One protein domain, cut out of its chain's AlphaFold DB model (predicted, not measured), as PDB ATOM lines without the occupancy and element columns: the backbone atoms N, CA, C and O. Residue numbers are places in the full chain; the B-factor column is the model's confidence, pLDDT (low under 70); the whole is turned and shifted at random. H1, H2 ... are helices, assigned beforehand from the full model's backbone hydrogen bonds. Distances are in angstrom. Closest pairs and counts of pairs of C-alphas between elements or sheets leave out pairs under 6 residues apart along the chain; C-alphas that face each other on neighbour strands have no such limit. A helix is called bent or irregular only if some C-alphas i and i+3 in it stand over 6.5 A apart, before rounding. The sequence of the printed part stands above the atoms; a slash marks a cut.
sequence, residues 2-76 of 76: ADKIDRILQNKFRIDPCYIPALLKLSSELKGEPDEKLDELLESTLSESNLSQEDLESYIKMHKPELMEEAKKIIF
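What this domain is: This is residues 2 to 76 of the 76 residues of an uncharacterized protein of Deltaproteobacteria bacterium (UniProt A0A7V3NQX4). A helical hairpin, H2 and H3, has a bent helix, H4, folded round H2: arm H4a starts near H3 and crosses H2 near its first end, at residues 21 to 22, and arm H4b packs on H2 further along, apart from H3. H2 is in the middle, and the short H1 lies at the rim, near H4b and touching no helix. The printed part has 75 residues with four named helices, in the order H1, H2, H3, H4, and no named strand; the class is all helix. The whole is compact, with a radius of gyration of the C-alphas of 11.6 A, and rounded, spanning 29 by 28 by 21 A.

How they stand to each other: Start with H1, residues 2 to 9, and go on to H2, residues 19 to 31; the two are apart. H3, residues 36 to 48, touches H2 and makes a hairpin with it, at a shallow tilt of 17 degrees, opposite ways; look at the C-alphas of Pro 21 and Leu 42, their closest, 5.2 A apart. H4, residues 53 to 75, was assigned as one helix by its hydrogen bonds but is bent: C-alphas 62 and 65 are 8.4 A apart. Its arms H4a, residues 53 to 62, and H4b, residues 65 to 75, are about perpendicular at 74 degrees. H4a touches H2 at residues 21 to 22 alone, about perpendicular at 79 degrees, with the C-alphas of Ala 22 and Ile 60 closest at 5.7 A. H4b touches H2 at a steep tilt of 65 degrees, the same way, with the C-alphas of Ser 27 and Ala 71 closest at 5.0 A. The helix packing is mostly crossed, but only just: 1 of these 3 touching pairs is at a shallow tilt. H1 and H4b are close but not clearly touching, the C-alphas of Ile 8 and Glu 70 being closest at 7.2 A; H3 and H4b are apart. In H1, H2, H3, H4a and H4b every O i to N i+4 pair is within hydrogen-bond range.

Where its parts are: Find C-alpha 2 at (-54.252, -1.118, 30.397); from there H1 runs 11.1 A to C-alpha 9. Find C-alpha 19 at (-48.488, -18.557, 28.369), where H2 begins; it runs 18.1 A to C-alpha 31. H3 runs 18.1 A from C-alpha 36 to C-alpha 48. H4a is 14.1 A long, and H4b runs 15.8 A to C-alpha 75 at (-50.753, -8.704, 41.175).

The domain as a whole: The C-alphas farthest apart, those of Asp 3 and Glu 54, are 31.7 A apart. The printed part has no cut. The links H2 to H3 and H3 to H4 are tight, and H1 to H2 is short. Mean pLDDT of the printed part is 74.3; look for values under 70 at residues 2 to 16, 32, 34 and 74 to 76.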
ATOM      1  N   ALA A   2     -54.224  -0.183  31.538       47.75
ATOM      2  CA  ALA A   2     -54.252  -1.118  30.397       47.75
ATOM      3  C   ALA A   2     -52.921  -1.250  29.612       47.75
ATOM      4  O   ALA A   2     -52.609  -2.328  29.122       47.75
ATOM      5  N   ASP A   3     -52.089  -0.202  29.566       46.69
ATOM      6  CA  ASP A   3     -50.824  -0.187  28.801       46.69
ATOM      7  C   ASP A   3     -49.770  -1.214  29.233       46.69
ATOM      8  O   ASP A   3     -48.934  -1.630  28.429       46.69
ATOM      9  N   LYS A   4     -49.759  -1.607  30.512       53.16
ATOM     10  CA  LYS A   4     -48.760  -2.564  31.003       53.16
ATOM     11  C   LYS A   4     -49.051  -3.960  30.471       53.16
ATOM     12  O   LYS A   4     -48.147  -4.574  29.925       53.16
ATOM     13  N   ILE A   5     -50.302  -4.408  30.562       52.03
ATOM     14  CA  ILE A   5     -50.725  -5.725  30.070       52.03
ATOM     15  C   ILE A   5     -50.518  -5.809  28.551       52.03
ATOM     16  O   ILE A   5     -49.997  -6.806  28.062       52.03
ATOM     17  N   ASP A   6     -50.804  -4.732  27.812       48.12
ATOM     18  CA  ASP A   6     -50.617  -4.695  26.354       48.12
ATOM     19  C   ASP A   6     -49.142  -4.834  25.931       48.12
ATOM     20  O   ASP A   6     -48.818  -5.571  25.001       48.12
ATOM     21  N   ARG A   7     -48.208  -4.209  26.664       52.91
ATOM     22  CA  ARG A   7     -46.757  -4.353  26.421       52.91
ATOM     23  C   ARG A   7     -46.217  -5.740  26.748       52.91
ATOM     24  O   ARG A   7     -45.308  -6.214  26.074       52.91
ATOM     25  N   ILE A   8     -46.771  -6.372  27.773       53.12
ATOM     26  CA  ILE A   8     -46.412  -7.724  28.203       53.12
ATOM     27  C   ILE A   8     -46.863  -8.734  27.145       53.12
ATOM     28  O   ILE A   8     -46.086  -9.578  26.706       53.12
ATOM     29  N   LEU A   9     -48.077  -8.540  26.622       51.62
ATOM     30  CA  LEU A   9     -48.630  -9.304  25.507       51.62
ATOM     31  C   LEU A   9     -47.836  -9.149  24.197       51.62
ATOM     32  O   LEU A   9     -47.998  -9.973  23.302       51.62
ATOM     33  N   GLN A  10     -46.979  -8.134  24.036       51.22
ATOM     34  CA  GLN A  10     -46.147  -7.972  22.835       51.22
ATOM     35  C   GLN A  10     -44.820  -8.746  22.874       51.22
ATOM     36  O   GLN A  10     -44.140  -8.831  21.849       51.22
ATOM     37  N   ASN A  11     -44.437  -9.334  24.011       49.25
ATOM     38  CA  ASN A  11     -43.119  -9.939  24.183       49.25
ATOM     39  C   ASN A  11     -43.178 -11.461  23.957       49.25
ATOM     40  O   ASN A  11     -43.656 -12.168  24.829       49.25
ATOM     41  N   LYS A  12     -42.719 -11.940  22.785       52.94
ATOM     42  CA  LYS A  12     -42.417 -13.335  22.345       52.94
ATOM     43  C   LYS A  12     -43.400 -14.500  22.605       52.94
ATOM     44  O   LYS A  12     -43.345 -15.459  21.848       52.94
ATOM     45  N   PHE A  13     -44.306 -14.422  23.570       55.19
ATOM     46  CA  PHE A  13     -45.181 -15.500  24.034       55.19
ATOM     47  C   PHE A  13     -46.619 -15.406  23.513       55.19
ATOM     48  O   PHE A  13     -47.473 -16.208  23.873       55.19
ATOM     49  N   ARG A  14     -46.902 -14.428  22.644       47.19
ATOM     50  CA  ARG A  14     -48.246 -14.090  22.136       47.19
ATOM     51  C   ARG A  14     -48.935 -15.211  21.338       47.19
ATOM     52  O   ARG A  14     -50.078 -15.041  20.933       47.19
ATOM     53  N   ILE A  15     -48.235 -16.311  21.069       54.66
ATOM     54  CA  ILE A  15     -48.711 -17.448  20.269       54.66
ATOM     55  C   ILE A  15     -48.652 -18.745  21.089       54.66
ATOM     56  O   ILE A  15     -49.193 -19.758  20.657       54.66
ATOM     57  N   ASP A  16     -48.032 -18.725  22.273       67.69
ATOM     58  CA  ASP A  16     -47.874 -19.925  23.076       67.69
ATOM     59  C   ASP A  16     -49.127 -20.157  23.920       67.69
ATOM     60  O   ASP A  16     -49.416 -19.379  24.837       67.69
ATOM     61  N   PRO A  17     -49.870 -21.243  23.655       73.12
ATOM     62  CA  PRO A  17     -51.084 -21.547  24.399       73.12
ATOM     63  C   PRO A  17     -50.793 -21.810  25.889       73.12
ATOM     64  O   PRO A  17     -51.676 -21.662  26.729       73.12
ATOM     65  N   CYS A  18     -49.538 -22.122  26.241       80.50
ATOM     66  CA  CYS A  18     -49.086 -22.303  27.619       80.50
ATOM     67  C   CYS A  18     -48.903 -20.984  28.389       80.50
ATOM     68  O   CYS A  18     -48.806 -21.015  29.613       80.50
ATOM     69  N   TYR A  19     -48.848 -19.825  27.724       81.44
ATOM     70  CA  TYR A  19     -48.488 -18.557  28.369       81.44
ATOM     71  C   TYR A  19     -49.528 -18.059  29.377       81.44
ATOM     72  O   TYR A  19     -49.198 -17.782  30.530       81.44
ATOM     73  N   ILE A  20     -50.788 -17.963  28.948       80.31
ATOM     74  CA  ILE A  20     -51.912 -17.548  29.797       80.31
ATOM     75  C   ILE A  20     -52.082 -18.488  31.002       80.31
ATOM     76  O   ILE A  20     -52.066 -17.990  32.129       80.31
ATOM     77  N   PRO A  21     -52.177 -19.823  30.832       85.31
ATOM     78  CA  PRO A  21     -52.304 -20.721  31.974       85.31
ATOM     79  C   PRO A  21     -51.063 -20.673  32.881       85.31
ATOM     80  O   PRO A  21     -51.185 -20.780  34.100       85.31
ATOM     81  N   ALA A  22     -49.866 -20.429  32.334       86.50
ATOM     82  CA  ALA A  22     -48.648 -20.331  33.136       86.50
ATOM     83  C   ALA A  22     -48.657 -19.095  34.038       86.50
ATOM     84  O   ALA A  22     -48.291 -19.171  35.212       86.50
ATOM     85  N   LEU A  23     -49.120 -17.971  33.492       84.44
ATOM     86  CA  LEU A  23     -49.351 -16.743  34.237       84.44
ATOM     87  C   LEU A  23     -50.398 -16.935  35.331       84.44
ATOM     88  O   LEU A  23     -50.131 -16.571  36.468       84.44
ATOM     89  N   LEU A  24     -51.548 -17.539  35.020       82.25
ATOM     90  CA  LEU A  24     -52.622 -17.780  35.994       82.25
ATOM     91  C   LEU A  24     -52.132 -18.637  37.170       82.25
ATOM     92  O   LEU A  24     -52.323 -18.260  38.327       82.25
ATOM     93  N   LYS A  25     -51.429 -19.739  36.871       84.25
ATOM     94  CA  LYS A  25     -50.827 -20.630  37.872       84.25
ATOM     95  C   LYS A  25     -49.860 -19.869  38.781       84.25
ATOM     96  O   LYS A  25     -50.018 -19.879  39.999       84.25
ATOM     97  N   LEU A  26     -48.888 -19.168  38.194       84.94
ATOM     98  CA  LEU A  26     -47.881 -18.423  38.951       84.94
ATOM     99  C   LEU A  26     -48.482 -17.252  39.722       84.94
ATOM    100  O   LEU A  26     -48.017 -16.941  40.815       84.94
ATOM    101  N   SER A  27     -49.505 -16.598  39.174       80.50
ATOM    102  CA  SER A  27     -50.194 -15.516  39.859       80.50
ATOM    103  C   SER A  27     -50.951 -16.023  41.085       80.50
ATOM    104  O   SER A  27     -50.877 -15.383  42.132       80.50
ATOM    105  N   SER A  28     -51.610 -17.181  40.982       81.31
ATOM    106  CA  SER A  28     -52.241 -17.866  42.118       81.31
ATOM    107  C   SER A  28     -51.201 -18.236  43.188       81.31
ATOM    108  O   SER A  28     -51.330 -17.841  44.346       81.31
ATOM    109  N   GLU A  29     -50.082 -18.861  42.792       81.81
ATOM    110  CA  GLU A  29     -48.987 -19.207  43.715       81.81
ATOM    111  C   GLU A  29     -48.364 -17.984  44.409       81.81
ATOM    112  O   GLU A  29     -48.053 -18.032  45.599       81.81
ATOM    113  N   LEU A  30     -48.175 -16.874  43.686       80.31
ATOM    114  CA  LEU A  30     -47.607 -15.637  44.230       80.31
ATOM    115  C   LEU A  30     -48.557 -14.923  45.193       80.31
ATOM    116  O   LEU A  30     -48.093 -14.282  46.136       80.31
ATOM    117  N   LYS A  31     -49.866 -15.005  44.942       75.12
ATOM    118  CA  LYS A  31     -50.898 -14.444  45.816       75.12
ATOM    119  C   LYS A  31     -51.019 -15.255  47.112       75.12
ATOM    120  O   LYS A  31     -51.405 -14.700  48.134       75.12
ATOM    121  N   GLY A  32     -50.630 -16.535  47.088       68.94
ATOM    122  CA  GLY A  32     -50.585 -17.418  48.258       68.94
ATOM    123  C   GLY A  32     -51.961 -17.846  48.774       68.94
ATOM    124  O   GLY A  32     -52.043 -18.596  49.745       68.94
ATOM    125  N   GLU A  33     -53.028 -17.394  48.120       70.19
ATOM    126  CA  GLU A  33     -54.406 -17.764  48.402       70.19
ATOM    127  C   GLU A  33     -54.958 -18.522  47.190       70.19
ATOM    128  O   GLU A  33     -54.815 -18.029  46.067       70.19
ATOM    129  N   PRO A  34     -55.581 -19.698  47.392       62.16
ATOM    130  CA  PRO A  34     -56.279 -20.393  46.324       62.16
ATOM    131  C   PRO A  34     -57.450 -19.520  45.875       62.16
ATOM    132  O   PRO A  34     -58.409 -19.295  46.611       62.16
ATOM    133  N   ASP A  35     -57.334 -18.973  44.674       75.19
ATOM    134  CA  ASP A  35     -58.380 -18.180  44.051       75.19
ATOM    135  C   ASP A  35     -59.146 -19.122  43.123       75.19
ATOM    136  O   ASP A  35     -58.686 -19.418  42.021       75.19
ATOM    137  N   GLU A  36     -60.300 -19.621  43.585       78.19
ATOM    138  CA  GLU A  36     -61.138 -20.567  42.825       78.19
ATOM    139  C   GLU A  36     -61.394 -20.081  41.392       78.19
ATOM    140  O   GLU A  36     -61.394 -20.880  40.462       78.19
ATOM    141  N   LYS A  37     -61.499 -18.762  41.174       79.19
ATOM    142  CA  LYS A  37     -61.674 -18.207  39.827       79.19
ATOM    143  C   LYS A  37     -60.428 -18.352  38.963       79.19
ATOM    144  O   LYS A  37     -60.565 -18.544  37.758       79.19
ATOM    145  N   LEU A  38     -59.228 -18.207  39.534       76.75
ATOM    146  CA  LEU A  38     -57.973 -18.426  38.806       76.75
ATOM    147  C   LEU A  38     -57.795 -19.901  38.452       76.75
ATOM    148  O   LEU A  38     -57.338 -20.181  37.347       76.75
ATOM    149  N   ASP A  39     -58.168 -20.817  39.345       78.38
ATOM    150  CA  ASP A  39     -58.136 -22.255  39.065       78.38
ATOM    151  C   ASP A  39     -59.169 -22.646  37.992       78.38
ATOM    152  O   ASP A  39     -58.803 -23.292  37.012       78.38
ATOM    153  N   GLU A  40     -60.410 -22.150  38.065       83.56
ATOM    154  CA  GLU A  40     -61.419 -22.363  37.010       83.56
ATOM    155  C   GLU A  40     -60.974 -21.796  35.648       83.56
ATOM    156  O   GLU A  40     -61.169 -22.421  34.599       83.56
ATOM    157  N   LEU A  41     -60.346 -20.613  35.642       82.75
ATOM    158  CA  LEU A  41     -59.761 -20.009  34.440       82.75
ATOM    159  C   LEU A  41     -58.587 -20.829  33.908       82.75
ATOM    160  O   LEU A  41     -58.455 -20.983  32.693       82.75
ATOM    161  N   LEU A  42     -57.736 -21.351  34.792       83.56
ATOM    162  CA  LEU A  42     -56.606 -22.198  34.433       83.56
ATOM    163  C   LEU A  42     -57.088 -23.487  33.763       83.56
ATOM    164  O   LEU A  42     -56.610 -23.820  32.678       83.56
ATOM    165  N   GLU A  43     -58.048 -24.183  34.373       84.12
ATOM    166  CA  GLU A  43     -58.635 -25.412  33.831       84.12
ATOM    167  C   GLU A  43     -59.353 -25.168  32.502       84.12
ATOM    168  O   GLU A  43     -59.169 -25.936  31.551       84.12
ATOM    169  N   SER A  44     -60.110 -24.070  32.397       83.75
ATOM    170  CA  SER A  44     -60.770 -23.679  31.146       83.75
ATOM    171  C   SER A  44     -59.746 -23.405  30.047       83.75
ATOM    172  O   SER A  44     -59.843 -23.969  28.962       83.75
ATOM    173  N   THR A  45     -58.703 -22.627  30.346       82.56
ATOM    174  CA  THR A  45     -57.679 -22.258  29.358       82.56
ATOM    175  C   THR A  45     -56.858 -23.467  28.905       82.56
ATOM    176  O   THR A  45     -56.545 -23.584  27.719       82.56
ATOM    177  N   LEU A  46     -56.520 -24.385  29.819       84.12
ATOM    178  CA  LEU A  46     -55.847 -25.646  29.487       84.12
ATOM    179  C   LEU A  46     -56.711 -26.521  28.576       84.12
ATOM    180  O   LEU A  46     -56.208 -27.060  27.590       84.12
ATOM    181  N   SER A  47     -58.009 -26.607  28.874       85.56
ATOM    182  CA  SER A  47     -58.976 -27.368  28.081       85.56
ATOM    183  C   SER A  47     -59.177 -26.765  26.688       85.56
ATOM    184  O   SER A  47     -59.132 -27.488  25.697       85.56
ATOM    185  N   GLU A  48     -59.336 -25.442  26.587       84.31
ATOM    186  CA  GLU A  48     -59.476 -24.726  25.308       84.31
ATOM    187  C   GLU A  48     -58.220 -24.831  24.443       84.31
ATOM    188  O   GLU A  48     -58.294 -24.954  23.221       84.31
ATOM    189  N   SER A  49     -57.056 -24.819  25.087       77.88
ATOM    190  CA  SER A  49     -55.763 -24.940  24.423       77.88
ATOM    191  C   SER A  49     -55.356 -26.386  24.131       77.88
ATOM    192  O   SER A  49     -54.329 -26.607  23.489       77.88
ATOM    193  N   ASN A  50     -56.139 -27.363  24.600       82.25
ATOM    194  CA  ASN A  50     -55.849 -28.790  24.512       82.25
ATOM    195  C   ASN A  50     -54.430 -29.138  25.018       82.25
ATOM    196  O   ASN A  50     -53.702 -29.910  24.389       82.25
ATOM    197  N   LEU A  51     -54.038 -28.517  26.136       78.88
ATOM    198  CA  LEU A  51     -52.719 -28.632  26.758       78.88
ATOM    199  C   LEU A  51     -52.762 -29.489  28.020       78.88
ATOM    200  O   LEU A  51     -53.689 -29.392  28.825       78.88
ATOM    201  N   SER A  52     -51.705 -30.266  28.241       84.69
ATOM    202  CA  SER A  52     -51.543 -31.038  29.471       84.69
ATOM    203  C   SER A  52     -50.981 -30.163  30.592       84.69
ATOM    204  O   SER A  52     -50.210 -29.230  30.355       84.69
ATOM    205  N   GLN A  53     -51.278 -30.518  31.846       81.56
ATOM    206  CA  GLN A  53     -50.606 -29.902  32.997       81.56
ATOM    207  C   GLN A  53     -49.080 -30.082  32.947       81.56
ATOM    208  O   GLN A  53     -48.355 -29.177  33.348       81.56
ATOM    209  N   GLU A  54     -48.577 -31.197  32.414       85.19
ATOM    210  CA  GLU A  54     -47.133 -31.433  32.278       85.19
ATOM    211  C   GLU A  54     -46.458 -30.468  31.293       85.19
ATOM    212  O   GLU A  54     -45.362 -29.965  31.566       85.19
ATOM    213  N   ASP A  55     -47.118 -30.173  30.169       83.12
ATOM    214  CA  ASP A  55     -46.645 -29.202  29.176       83.12
ATOM    215  C   ASP A  55     -46.610 -27.800  29.786       83.12
ATOM    216  O   ASP A  55     -45.625 -27.069  29.655       83.12
ATOM    217  N   LEU A  56     -47.661 -27.461  30.537       83.56
ATOM    218  CA  LEU A  56     -47.748 -26.221  31.288       83.56
ATOM    219  C   LEU A  56     -46.616 -26.093  32.314       83.56
ATOM    220  O   LEU A  56     -45.942 -25.068  32.364       83.56
ATOM    221  N   GLU A  57     -46.391 -27.113  33.139       85.12
ATOM    222  CA  GLU A  57     -45.339 -27.093  34.156       85.12
ATOM    223  C   GLU A  57     -43.940 -27.029  33.543       85.12
ATOM    224  O   GLU A  57     -43.061 -26.336  34.064       85.12
ATOM    225  N   SER A  58     -43.720 -27.729  32.430       85.94
ATOM    226  CA  SER A  58     -42.455 -27.692  31.695       85.94
ATOM    227  C   SER A  58     -42.196 -26.302  31.126       85.94
ATOM    228  O   SER A  58     -41.099 -25.761  31.278       85.94
ATOM    229  N   TYR A  59     -43.227 -25.683  30.560       84.31
ATOM    230  CA  TYR A  59     -43.175 -24.319  30.062       84.31
ATOM    231  C   TYR A  59     -42.932 -23.302  31.184       84.31
ATOM    232  O   TYR A  59     -42.038 -22.458  31.074       84.31
ATOM    233  N   ILE A  60     -43.648 -23.428  32.309       85.38
ATOM    234  CA  ILE A  60     -43.421 -22.618  33.511       85.38
ATOM    235  C   ILE A  60     -41.978 -22.764  33.976       85.38
ATOM    236  O   ILE A  60     -41.360 -21.764  34.303       85.38
ATOM    237  N   LYS A  61     -41.410 -23.974  34.009       85.50
ATOM    238  CA  LYS A  61     -40.010 -24.183  34.412       85.50
ATOM    239  C   LYS A  61     -39.030 -23.525  33.444       85.50
ATOM    240  O   LYS A  61     -38.063 -22.919  33.899       85.50
ATOM    241  N   MET A  62     -39.286 -23.624  32.140       83.56
ATOM    242  CA  MET A  62     -38.416 -23.086  31.092       83.56
ATOM    243  C   MET A  62     -38.410 -21.553  31.067       83.56
ATOM    244  O   MET A  62     -37.359 -20.943  30.882       83.56
ATOM    245  N   HIS A  63     -39.563 -20.939  31.335       83.31
ATOM    246  CA  HIS A  63     -39.771 -19.488  31.286       83.31
ATOM    247  C   HIS A  63     -40.033 -18.860  32.659       83.31
ATOM    248  O   HIS A  63     -40.461 -17.710  32.759       83.31
ATOM    249  N   LYS A  64     -39.742 -19.597  33.740       79.12
ATOM    250  CA  LYS A  64     -40.020 -19.211  35.130       79.12
ATOM    251  C   LYS A  64     -39.595 -17.788  35.489       79.12
ATOM    252  O   LYS A  64     -40.414 -17.093  36.086       79.12
ATOM    253  N   PRO A  65     -38.357 -17.336  35.188       80.06
ATOM    254  CA  PRO A  65     -37.933 -15.995  35.581       80.06
ATOM    255  C   PRO A  65     -38.770 -14.904  34.905       80.06
ATOM    256  O   PRO A  65     -39.214 -13.986  35.587       80.06
ATOM    257  N   GLU A  66     -39.047 -15.039  33.607       81.88
ATOM    258  CA  GLU A  66     -39.845 -14.075  32.843       81.88
ATOM    259  C   GLU A  66     -41.301 -14.083  33.321       81.88
ATOM    260  O   GLU A  66     -41.850 -13.046  33.685       81.88
ATOM    261  N   LEU A  67     -41.910 -15.267  33.416       82.25
ATOM    262  CA  LEU A  67     -43.294 -15.417  33.857       82.25
ATOM    263  C   LEU A  67     -43.512 -14.934  35.295       82.25
ATOM    264  O   LEU A  67     -44.562 -14.378  35.589       82.25
ATOM    265  N   MET A  68     -42.537 -15.109  36.194       82.38
ATOM    266  CA  MET A  68     -42.621 -14.567  37.554       82.38
ATOM    267  C   MET A  68     -42.562 -13.042  37.583       82.38
ATOM    268  O   MET A  68     -43.261 -12.436  38.395       82.38
ATOM    269  N   GLU A  69     -41.733 -12.406  36.753       82.62
ATOM    270  CA  GLU A  69     -41.733 -10.943  36.649       82.62
ATOM    271  C   GLU A  69     -43.070 -10.429  36.117       82.62
ATOM    272  O   GLU A  69     -43.594  -9.436  36.621       82.62
ATOM    273  N   GLU A  70     -43.651 -11.134  35.149       77.19
ATOM    274  CA  GLU A  70     -44.946 -10.786  34.574       77.19
ATOM    275  C   GLU A  70     -46.107 -11.015  35.544       77.19
ATOM    276  O   GLU A  70     -46.905 -10.108  35.783       77.19
ATOM    277  N   ALA A  71     -46.152 -12.169  36.204       78.62
ATOM    278  CA  ALA A  71     -47.158 -12.476  37.213       78.62
ATOM    279  C   ALA A  71     -47.114 -11.468  38.375       78.62
ATOM    280  O   ALA A  71     -48.160 -11.018  38.840       78.62
ATOM    281  N   LYS A  72     -45.919 -11.025  38.794       76.44
ATOM    282  CA  LYS A  72     -45.769  -9.963  39.804       76.44
ATOM    283  C   LYS A  72     -46.362  -8.628  39.354       76.44
ATOM    284  O   LYS A  72     -46.985  -7.966  40.174       76.44
ATOM    285  N   LYS A  73     -46.207  -8.240  38.082       71.38
ATOM    286  CA  LYS A  73     -46.789  -6.998  37.525       71.38
ATOM    287  C   LYS A  73     -48.314  -7.034  37.406       71.38
ATOM    288  O   LYS A  73     -48.922  -5.985  37.222       71.38
ATOM    289  N   ILE A  74     -48.916  -8.224  37.408       66.94
ATOM    290  CA  ILE A  74     -50.373  -8.398  37.344       66.94
ATOM    291  C   ILE A  74     -50.991  -8.283  38.744       66.94
ATOM    292  O   ILE A  74     -52.103  -7.778  38.878       66.94
ATOM    293  N   ILE A  75     -50.274  -8.726  39.782       61.97
ATOM    294  CA  ILE A  75     -50.753  -8.704  41.175       61.97
ATOM    295  C   ILE A  75     -50.447  -7.361  41.877       61.97
ATOM    296  O   ILE A  75     -51.196  -6.976  42.773       61.97
ATOM    297  N   PHE A  76     -49.380  -6.650  41.477       48.88
ATOM    298  CA  PHE A  76     -48.945  -5.346  42.021       48.88
ATOM    299  C   PHE A  76     -49.119  -4.190  41.026       48.88
ATOM    300  O   PHE A  76     -49.568  -3.103  41.461       48.88
TER     301      PHE A  76